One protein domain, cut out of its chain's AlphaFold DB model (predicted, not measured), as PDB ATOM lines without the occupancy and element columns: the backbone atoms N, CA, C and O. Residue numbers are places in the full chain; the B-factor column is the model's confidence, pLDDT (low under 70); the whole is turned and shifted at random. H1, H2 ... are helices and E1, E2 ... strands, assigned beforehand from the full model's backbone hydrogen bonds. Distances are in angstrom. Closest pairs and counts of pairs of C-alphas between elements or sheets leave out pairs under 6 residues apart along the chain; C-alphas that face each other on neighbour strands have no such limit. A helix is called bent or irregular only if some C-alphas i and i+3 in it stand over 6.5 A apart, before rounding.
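Overview. This is residues 5 to 66 of the 75 residues of the protein "AAA_23 domain-containing protein" of Gammaproteobacteria bacterium (UniProt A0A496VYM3). One long helix, H1, makes the longest axis, and a small hairpin of two strands, E1 and E2, lies beside its residues 37 to 45, while a long loop, residues 20 to 34, swings out from the end of E2 and returns to the beginning of H1. The rest of H1, from residue 46 on, sticks out as an arm with an unnamed tail to residue 66, and residues 21 to 26 of the loop also stand free. The printed part has 62 residues with two named strands and one named helix, in the order E1, E2, H1; the sheet has the order E1 - E2 and is antiparallel, and the class is mixed, helices and strands. The whole is extended, with a radius of gyration of the C-alphas of 16.8 A, and its C-alphas span 55 by 27 by 16 A, the length coming from the free arm and tail.

Along the chain. The printed part begins with E1, residues 5 to 10, whose C-alpha 5 is at (76.913, 4.087, 11.078). E2 follows with residues 13 to 19, 14.8 A from first to last C-alpha. H1 takes residues 35 to 59, 36.5 A from first to last C-alpha. It begins at C-alpha 35, at (89.806, 6.287, 12.816), and ends at C-alpha 59, at (69.473, -12.751, -10.700).

Arrangement. E1 and E2 form a hairpin over a tight link of 2 residues. They are antiparallel, with 174 degrees between their directions. The C-alphas of His 6 and Thr 17 face each other at 4.5 A. N 7 and O 16 are within hydrogen-bond range at 2.8 A, and so are N 16 and O 7 at 2.8 A. The closest C-alphas of E1 and H1 are those of Leu 5 and Ala 42, 7.1 A apart, the one pair of these two elements within 8 A. Within 10 A, H1 has 12 pairs of C-alphas with E1 and 3 with E2, made by its residues 37 to 45. H1 is not bent, and every O i to N i+4 pair in it is within hydrogen-bond range.

Size, cuts and confidence. The printed part runs from residue 5 to residue 66 without a cut. The C-alphas of Asp 30 and Ala 66 are the two farthest apart, at 55.3 A. The link from E2 to H1 is long, with 15 residues. Residues 46 to 66, of which 46 to 59 belong to H1, stand free. Without the stretches that stand free, the body of 35 residues spans 22 by 19 by 17 A, with a radius of gyration of 9.2 A. The mean pLDDT of the printed part is 92.6, and residues 63 to 66 are under 70.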
ATOM      1  N   LEU A   5      76.243   5.334  10.742       97.00
ATOM      2  CA  LEU A   5      76.913   4.087  11.078       97.00
ATOM      3  C   LEU A   5      76.872   3.888  12.588       97.00
ATOM      4  O   LEU A   5      77.372   4.718  13.343       97.00
ATOM      5  N   HIS A   6      76.283   2.776  13.018       97.62
ATOM      6  CA  HIS A   6      76.261   2.362  14.417       97.62
ATOM      7  C   HIS A   6      77.226   1.193  14.610       97.62
ATOM      8  O   HIS A   6      77.100   0.162  13.949       97.62
ATOM      9  N   ALA A   7      78.213   1.371  15.485       97.38
ATOM     10  CA  ALA A   7      79.222   0.376  15.817       97.38
ATOM     11  C   ALA A   7      79.084  -0.026  17.288       97.38
ATOM     12  O   ALA A   7      79.209   0.810  18.183       97.38
ATOM     13  N   LYS A   8      78.862  -1.317  17.537       97.69
ATOM     14  CA  LYS A   8      78.692  -1.875  18.880       97.69
ATOM     15  C   LYS A   8      79.584  -3.090  19.066       97.69
ATOM     16  O   LYS A   8      79.569  -3.990  18.229       97.69
ATOM     17  N   ASN A   9      80.340  -3.114  20.161       97.25
ATOM     18  CA  ASN A   9      81.342  -4.139  20.464       97.25
ATOM     19  C   ASN A   9      82.290  -4.420  19.280       97.25
ATOM     20  O   ASN A   9      82.632  -5.568  19.003       97.25
ATOM     21  N   PHE A  10      82.697  -3.371  18.560       96.06
ATOM     22  CA  PHE A  10      83.534  -3.483  17.371       96.06
ATOM     23  C   PHE A  10      84.871  -2.783  17.586       96.06
ATOM     24  O   PHE A  10      84.952  -1.555  17.585       96.06
ATOM     25  N   THR A  11      85.947  -3.564  17.677       94.94
ATOM     26  CA  THR A  11      87.319  -3.069  17.884       94.94
ATOM     27  C   THR A  11      87.413  -2.184  19.135       94.94
ATOM     28  O   THR A  11      87.317  -2.695  20.244       94.94
ATOM     29  N   LEU A  12      87.570  -0.871  18.964       94.31
ATOM     30  CA  LEU A  12      87.664   0.131  20.026       94.31
ATOM     31  C   LEU A  12      86.305   0.768  20.377       94.31
ATOM     32  O   LEU A  12      86.216   1.519  21.345       94.31
ATOM     33  N   PHE A  13      85.251   0.493  19.603       96.31
ATOM     34  CA  PHE A  13      83.919   1.063  19.799       96.31
ATOM     35  C   PHE A  13      83.046   0.104  20.617       96.31
ATOM     36  O   PHE A  13      82.583  -0.919  20.105       96.31
ATOM     37  N   SER A  14      82.811   0.433  21.889       97.00
ATOM     38  CA  SER A  14      81.867  -0.295  22.746       97.00
ATOM     39  C   SER A  14      80.422  -0.067  22.297       97.00
ATOM     40  O   SER A  14      79.698  -1.029  22.054       97.00
ATOM     41  N   ASP A  15      80.027   1.193  22.122       98.00
ATOM     42  CA  ASP A  15      78.749   1.615  21.546       98.00
ATOM     43  C   ASP A  15      78.908   3.050  21.009       98.00
ATOM     44  O   ASP A  15      79.072   3.994  21.783       98.00
ATOM     45  N   ALA A  16      78.966   3.216  19.686       97.00
ATOM     46  CA  ALA A  16      79.223   4.499  19.036       97.00
ATOM     47  C   ALA A  16      78.346   4.687  17.794       97.00
ATOM     48  O   ALA A  16      78.239   3.792  16.954       97.00
ATOM     49  N   THR A  17      77.761   5.878  17.656       97.75
ATOM     50  CA  THR A  17      76.969   6.271  16.483       97.75
ATOM     51  C   THR A  17      77.649   7.431  15.771       97.75
ATOM     52  O   THR A  17      78.007   8.424  16.400       97.75
ATOM     53  N   PHE A  18      77.816   7.298  14.458       96.62
ATOM     54  CA  PHE A  18      78.391   8.310  13.582       96.62
ATOM     55  C   PHE A  18      77.333   8.775  12.586       96.62
ATOM     56  O   PHE A  18      76.782   7.959  11.846       96.62
ATOM     57  N   GLU A  19      77.076  10.078  12.554       97.06
ATOM     58  CA  GLU A  19      76.203  10.723  11.573       97.06
ATOM     59  C   GLU A  19      77.064  11.436  10.529       97.06
ATOM     60  O   GLU A  19      77.966  12.201  10.871       97.06
ATOM     61  N   PHE A  20      76.809  11.156   9.253       96.00
ATOM     62  CA  PHE A  20      77.585  11.699   8.145       96.00
ATOM     63  C   PHE A  20      76.863  12.884   7.509       96.00
ATOM     64  O   PHE A  20      75.681  12.816   7.171       96.00
ATOM     65  N   ALA A  21      77.610  13.963   7.294       95.38
ATOM     66  CA  ALA A  21      77.157  15.113   6.535       95.38
ATOM     67  C   ALA A  21      77.128  14.801   5.026       95.38
ATOM     68  O   ALA A  21      77.936  13.998   4.535       95.38
ATOM     69  N   PRO A  22      76.253  15.467   4.253       94.38
ATOM     70  CA  PRO A  22      76.353  15.453   2.801       94.38
ATOM     71  C   PRO A  22      77.679  16.086   2.350       94.38
ATOM     72  O   PRO A  22      78.104  17.119   2.865       94.38
ATOM     73  N   GLY A  23      78.330  15.480   1.356       93.75
ATOM     74  CA  GLY A  23      79.610  15.961   0.834       93.75
ATOM     75  C   GLY A  23      80.813  15.434   1.620       93.75
ATOM     76  O   GLY A  23      81.064  14.229   1.626       93.75
ATOM     77  N   LEU A  24      81.595  16.335   2.225       94.38
ATOM     78  CA  LEU A  24      82.869  16.004   2.869       94.38
ATOM     79  C   LEU A  24      82.704  15.782   4.376       94.38
ATOM     80  O   LEU A  24      82.244  16.660   5.097       94.38
ATOM     81  N   ASN A  25      83.181  14.632   4.849       95.75
ATOM     82  CA  ASN A  25      83.277  14.305   6.267       95.75
ATOM     83  C   ASN A  25      84.752  14.260   6.671       95.75
ATOM     84  O   ASN A  25      85.551  13.592   6.013       95.75
ATOM     85  N   VAL A  26      85.114  14.953   7.751       96.62
ATOM     86  CA  VAL A  26      86.488  14.995   8.266       96.62
ATOM     87  C   VAL A  26      86.535  14.263   9.602       96.62
ATOM     88  O   VAL A  26      85.883  14.667  10.559       96.62
ATOM     89  N   ILE A  27      87.311  13.179   9.665       96.12
ATOM     90  CA  ILE A  27      87.467  12.354  10.869       96.12
ATOM     91  C   ILE A  27      88.806  12.697  11.524       96.12
ATOM     92  O   ILE A  27      89.865  12.477  10.935       96.12
ATOM     93  N   ILE A  28      88.754  13.204  12.754       96.81
ATOM     94  CA  ILE A  28      89.921  13.611  13.549       96.81
ATOM     95  C   ILE A  28      89.998  12.824  14.859       96.81
ATOM     96  O   ILE A  28      89.009  12.258  15.314       96.81
ATOM     97  N   GLY A  29      91.185  12.777  15.461       95.62
ATOM     98  CA  GLY A  29      91.431  12.104  16.736       95.62
ATOM     99  C   GLY A  29      92.856  11.568  16.835       95.62
ATOM    100  O   GLY A  29      93.550  11.445  15.821       95.62
ATOM    101  N   ASP A  30      93.282  11.200  18.039       97.81
ATOM    102  CA  ASP A  30      94.646  10.723  18.300       97.81
ATOM    103  C   ASP A  30      94.944   9.375  17.635       97.81
ATOM    104  O   ASP A  30      94.051   8.647  17.182       97.81
ATOM    105  N   ASN A  31      96.221   9.015  17.526       96.62
ATOM    106  CA  ASN A  31      96.606   7.688  17.046       96.62
ATOM    107  C   ASN A  31      96.039   6.594  17.961       96.62
ATOM    108  O   ASN A  31      95.980   6.753  19.173       96.62
ATOM    109  N   GLY A  32      95.585   5.488  17.367       95.75
ATOM    110  CA  GLY A  32      94.984   4.386  18.125       95.75
ATOM    111  C   GLY A  32      93.536   4.605  18.584       95.75
ATOM    112  O   GLY A  32      93.008   3.753  19.279       95.75
ATOM    113  N   THR A  33      92.856   5.679  18.162       95.88
ATOM    114  CA  THR A  33      91.440   5.958  18.522       95.88
ATOM    115  C   THR A  33      90.399   5.334  17.582       95.88
ATOM    116  O   THR A  33      89.210   5.613  17.690       95.88
ATOM    117  N   GLY A  34      90.818   4.493  16.631       96.06
ATOM    118  CA  GLY A  34      89.886   3.758  15.767       96.06
ATOM    119  C   GLY A  34      89.478   4.453  14.464       96.06
ATOM    120  O   GLY A  34      88.646   3.913  13.746       96.06
ATOM    121  N   LYS A  35      90.095   5.582  14.088       97.38
ATOM    122  CA  LYS A  35      89.806   6.287  12.816       97.38
ATOM    123  C   LYS A  35      89.866   5.374  11.582       97.38
ATOM    124  O   LYS A  35      88.930   5.340  10.790       97.38
ATOM    125  N   SER A  36      90.939   4.590  11.442       97.62
ATOM    126  CA  SER A  36      91.068   3.639  10.329       97.62
ATOM    127  C   SER A  36      90.033   2.516  10.412       97.62
ATOM    128  O   SER A  36      89.493   2.117   9.390       97.62
ATOM    129  N   HIS A  37      89.700   2.045  11.619       97.50
ATOM    130  CA  HIS A  37      88.660   1.031  11.807       97.50
ATOM    131  C   HIS A  37      87.266   1.549  11.429       97.50
ATOM    132  O   HIS A  37      86.514   0.812  10.798       97.50
ATOM    133  N   LEU A  38      86.944   2.811  11.738       97.19
ATOM    134  CA  LEU A  38      85.709   3.469  11.302       97.19
ATOM    135  C   LEU A  38      85.611   3.516   9.771       97.19
ATOM    136  O   LEU A  38      84.590   3.125   9.209       97.19
ATOM    137  N   LEU A  39      86.683   3.939   9.094       97.19
ATOM    138  CA  LEU A  39      86.728   3.991   7.629       97.19
ATOM    139  C   LEU A  39      86.604   2.600   6.996       97.19
ATOM    140  O   LEU A  39      85.819   2.420   6.066       97.19
ATOM    141  N   THR A  40      87.329   1.607   7.516       97.25
ATOM    142  CA  THR A  40      87.252   0.223   7.032       97.25
ATOM    143  C   THR A  40      85.855  -0.355   7.221       97.25
ATOM    144  O   THR A  40      85.338  -0.986   6.299       97.25
ATOM    145  N   LEU A  41      85.224  -0.130   8.375       96.75
ATOM    146  CA  LEU A  41      83.866  -0.600   8.640       96.75
ATOM    147  C   LEU A  41      82.869   0.038   7.665       96.75
ATOM    148  O   LEU A  41      82.152  -0.685   6.975       96.75
ATOM    149  N   ALA A  42      82.892   1.368   7.526       96.44
ATOM    150  CA  ALA A  42      82.033   2.097   6.591       96.44
ATOM    151  C   ALA A  42      82.189   1.596   5.146       96.44
ATOM    152  O   ALA A  42      81.198   1.299   4.478       96.44
ATOM    153  N   TYR A  43      83.433   1.461   4.674       96.56
ATOM    154  CA  TYR A  43      83.724   0.972   3.328       96.56
ATOM    155  C   TYR A  43      83.232  -0.461   3.127       96.56
ATOM    156  O   TYR A  43      82.525  -0.736   2.162       96.56
ATOM    157  N   THR A  44      83.575  -1.369   4.042       97.06
ATOM    158  CA  THR A  44      83.280  -2.801   3.895       97.06
ATOM    159  C   THR A  44      81.778  -3.051   3.889       97.06
ATOM    160  O   THR A  44      81.285  -3.778   3.030       97.06
ATOM    161  N   THR A  45      81.029  -2.409   4.791       95.00
ATOM    162  CA  THR A  45      79.567  -2.530   4.840       95.00
ATOM    163  C   THR A  45      78.925  -2.061   3.539       95.00
ATOM    164  O   THR A  45      78.096  -2.774   2.974       95.00
ATOM    165  N   LEU A  46      79.323  -0.894   3.025       95.31
ATOM    166  CA  LEU A  46      78.798  -0.382   1.757       95.31
ATOM    167  C   LEU A  46      79.189  -1.262   0.571       95.31
ATOM    168  O   LEU A  46      78.365  -1.493  -0.310       95.31
ATOM    169  N   TYR A  47      80.432  -1.741   0.545       96.75
ATOM    170  CA  TYR A  47      80.944  -2.591  -0.520       96.75
ATOM    171  C   TYR A  47      80.158  -3.901  -0.603       96.75
ATOM    172  O   TYR A  47      79.602  -4.206  -1.657       96.75
ATOM    173  N   VAL A  48      80.047  -4.630   0.513       96.56
ATOM    174  CA  VAL A  48      79.331  -5.913   0.574       96.56
ATOM    175  C   VAL A  48      77.854  -5.725   0.248       96.56
ATOM    176  O   VAL A  48      77.305  -6.486  -0.544       96.56
ATOM    177  N   LEU A  49      77.215  -4.680   0.785       94.56
ATOM    178  CA  LEU A  49      75.821  -4.369   0.469       94.56
ATOM    179  C   LEU A  49      75.629  -4.095  -1.028       94.56
ATOM    180  O   LEU A  49      74.720  -4.638  -1.646       94.56
ATOM    181  N   ASN A  50      76.485  -3.267  -1.627       95.25
ATOM    182  CA  ASN A  50      76.409  -2.939  -3.049       95.25
ATOM    183  C   ASN A  50      76.679  -4.166  -3.932       95.25
ATOM    184  O   ASN A  50      76.035  -4.322  -4.967       95.25
ATOM    185  N   GLN A  51      77.596  -5.046  -3.531       96.38
ATOM    186  CA  GLN A  51      77.841  -6.302  -4.229       96.38
ATOM    187  C   GLN A  51      76.611  -7.218  -4.171       96.38
ATOM    188  O   GLN A  51      76.124  -7.639  -5.217       96.38
ATOM    189  N   ALA A  52      76.058  -7.449  -2.978       95.00
ATOM    190  CA  ALA A  52      74.871  -8.282  -2.796       95.00
ATOM    191  C   ALA A  52      73.657  -7.742  -3.574       95.00
ATOM    192  O   ALA A  52      72.927  -8.504  -4.203       95.00
ATOM    193  N   LEU A  53      73.464  -6.419  -3.593       94.12
ATOM    194  CA  LEU A  53      72.405  -5.783  -4.380       94.12
ATOM    195  C   LEU A  53      72.601  -5.983  -5.886       94.12
ATOM    196  O   LEU A  53      71.629  -6.225  -6.592       94.12
ATOM    197  N   ARG A  54      73.837  -5.915  -6.388       93.44
ATOM    198  CA  ARG A  54      74.129  -6.174  -7.808       93.44
ATOM    199  C   ARG A  54      73.826  -7.613  -8.182       93.44
ATOM    200  O   ARG A  54      73.171  -7.843  -9.192       93.44
ATOM    201  N   GLU A  55      74.265  -8.564  -7.367       93.06
ATOM    202  CA  GLU A  55      73.975  -9.985  -7.567       93.06
ATOM    203  C   GLU A  55      72.460 -10.241  -7.564       93.06
ATOM    204  O   GLU A  55      71.938 -10.876  -8.483       93.06
ATOM    205  N   TYR A  56      71.728  -9.652  -6.612       90.00
ATOM    206  CA  TYR A  56      70.267  -9.711  -6.582       90.00
ATOM    207  C   TYR A  56      69.644  -9.141  -7.861       90.00
ATOM    208  O   TYR A  56      68.850  -9.818  -8.503       90.00
ATOM    209  N   MET A  57      70.045  -7.940  -8.285       87.94
ATOM    210  CA  MET A  57      69.512  -7.303  -9.494       87.94
ATOM    211  C   MET A  57      69.826  -8.078 -10.781       87.94
ATOM    212  O   MET A  57      69.023  -8.037 -11.706       87.94
ATOM    213  N   HIS A  58      70.962  -8.776 -10.856       85.12
ATOM    214  CA  HIS A  58      71.308  -9.621 -12.004       85.12
ATOM    215  C   HIS A  58      70.563 -10.961 -12.014       85.12
ATOM    216  O   HIS A  58      70.315 -11.507 -13.084       85.12
ATOM    217  N   SER A  59      70.229 -11.498 -10.839       83.50
ATOM    218  CA  SER A  59      69.473 -12.751 -10.700       83.50
ATOM    219  C   SER A  59      67.954 -12.564 -10.714       83.50
ATOM    220  O   SER A  59      67.221 -13.527 -10.937       83.50
ATOM    221  N   ALA A  60      67.468 -11.342 -10.485       79.00
ATOM    222  CA  ALA A  60      66.055 -11.028 -10.557       79.00
ATOM    223  C   ALA A  60      65.594 -11.098 -12.016       79.00
ATOM    224  O   ALA A  60      66.006 -10.287 -12.848       79.00
ATOM    225  N   THR A  61      64.712 -12.047 -12.328       70.62
ATOM    226  CA  THR A  61      63.960 -12.011 -13.581       70.62
ATOM    227  C   THR A  61      63.208 -10.684 -13.641       70.62
ATOM    228  O   THR A  61      62.496 -10.342 -12.687       70.62
ATOM    229  N   PRO A  62      63.349  -9.906 -14.727       70.06
ATOM    230  CA  PRO A  62      62.569  -8.695 -14.895       70.06
ATOM    231  C   PRO A  62      61.084  -9.019 -14.722       70.06
ATOM    232  O   PRO A  62      60.589  -9.986 -15.299       70.06
ATOM    233  N   LEU A  63      60.339  -8.202 -13.970       65.25
ATOM    234  CA  LEU A  63      58.880  -8.357 -13.873       65.25
ATOM    235  C   LEU A  63      58.224  -8.327 -15.267       65.25
ATOM    236  O   LEU A  63      57.198  -8.968 -15.474       65.25
ATOM    237  N   SER A  64      58.874  -7.667 -16.237       66.81
ATOM    238  CA  SER A  64      58.499  -7.689 -17.650       66.81
ATOM    239  C   SER A  64      58.547  -9.070 -18.310       66.81
ATOM    240  O   SER A  64      57.852  -9.304 -19.291       66.81
ATOM    241  N   GLU A  65      59.367  -9.981 -17.796       67.38
ATOM    242  CA  GLU A  65      59.552 -11.339 -18.310       67.38
ATOM    243  C   GLU A  65      58.816 -12.388 -17.470       67.38
ATOM    244  O   GLU A  65      58.653 -13.515 -17.923       67.38
ATOM    245  N   ALA A  66      58.339 -12.025 -16.275       68.94
ATOM    246  CA  ALA A  66      57.639 -12.915 -15.347       68.94
ATOM    247  C   ALA A  66      56.106 -12.744 -15.353       68.94
ATOM    248  O   ALA A  66      55.424 -13.407 -14.572       68.94
TER     249      ALA A  66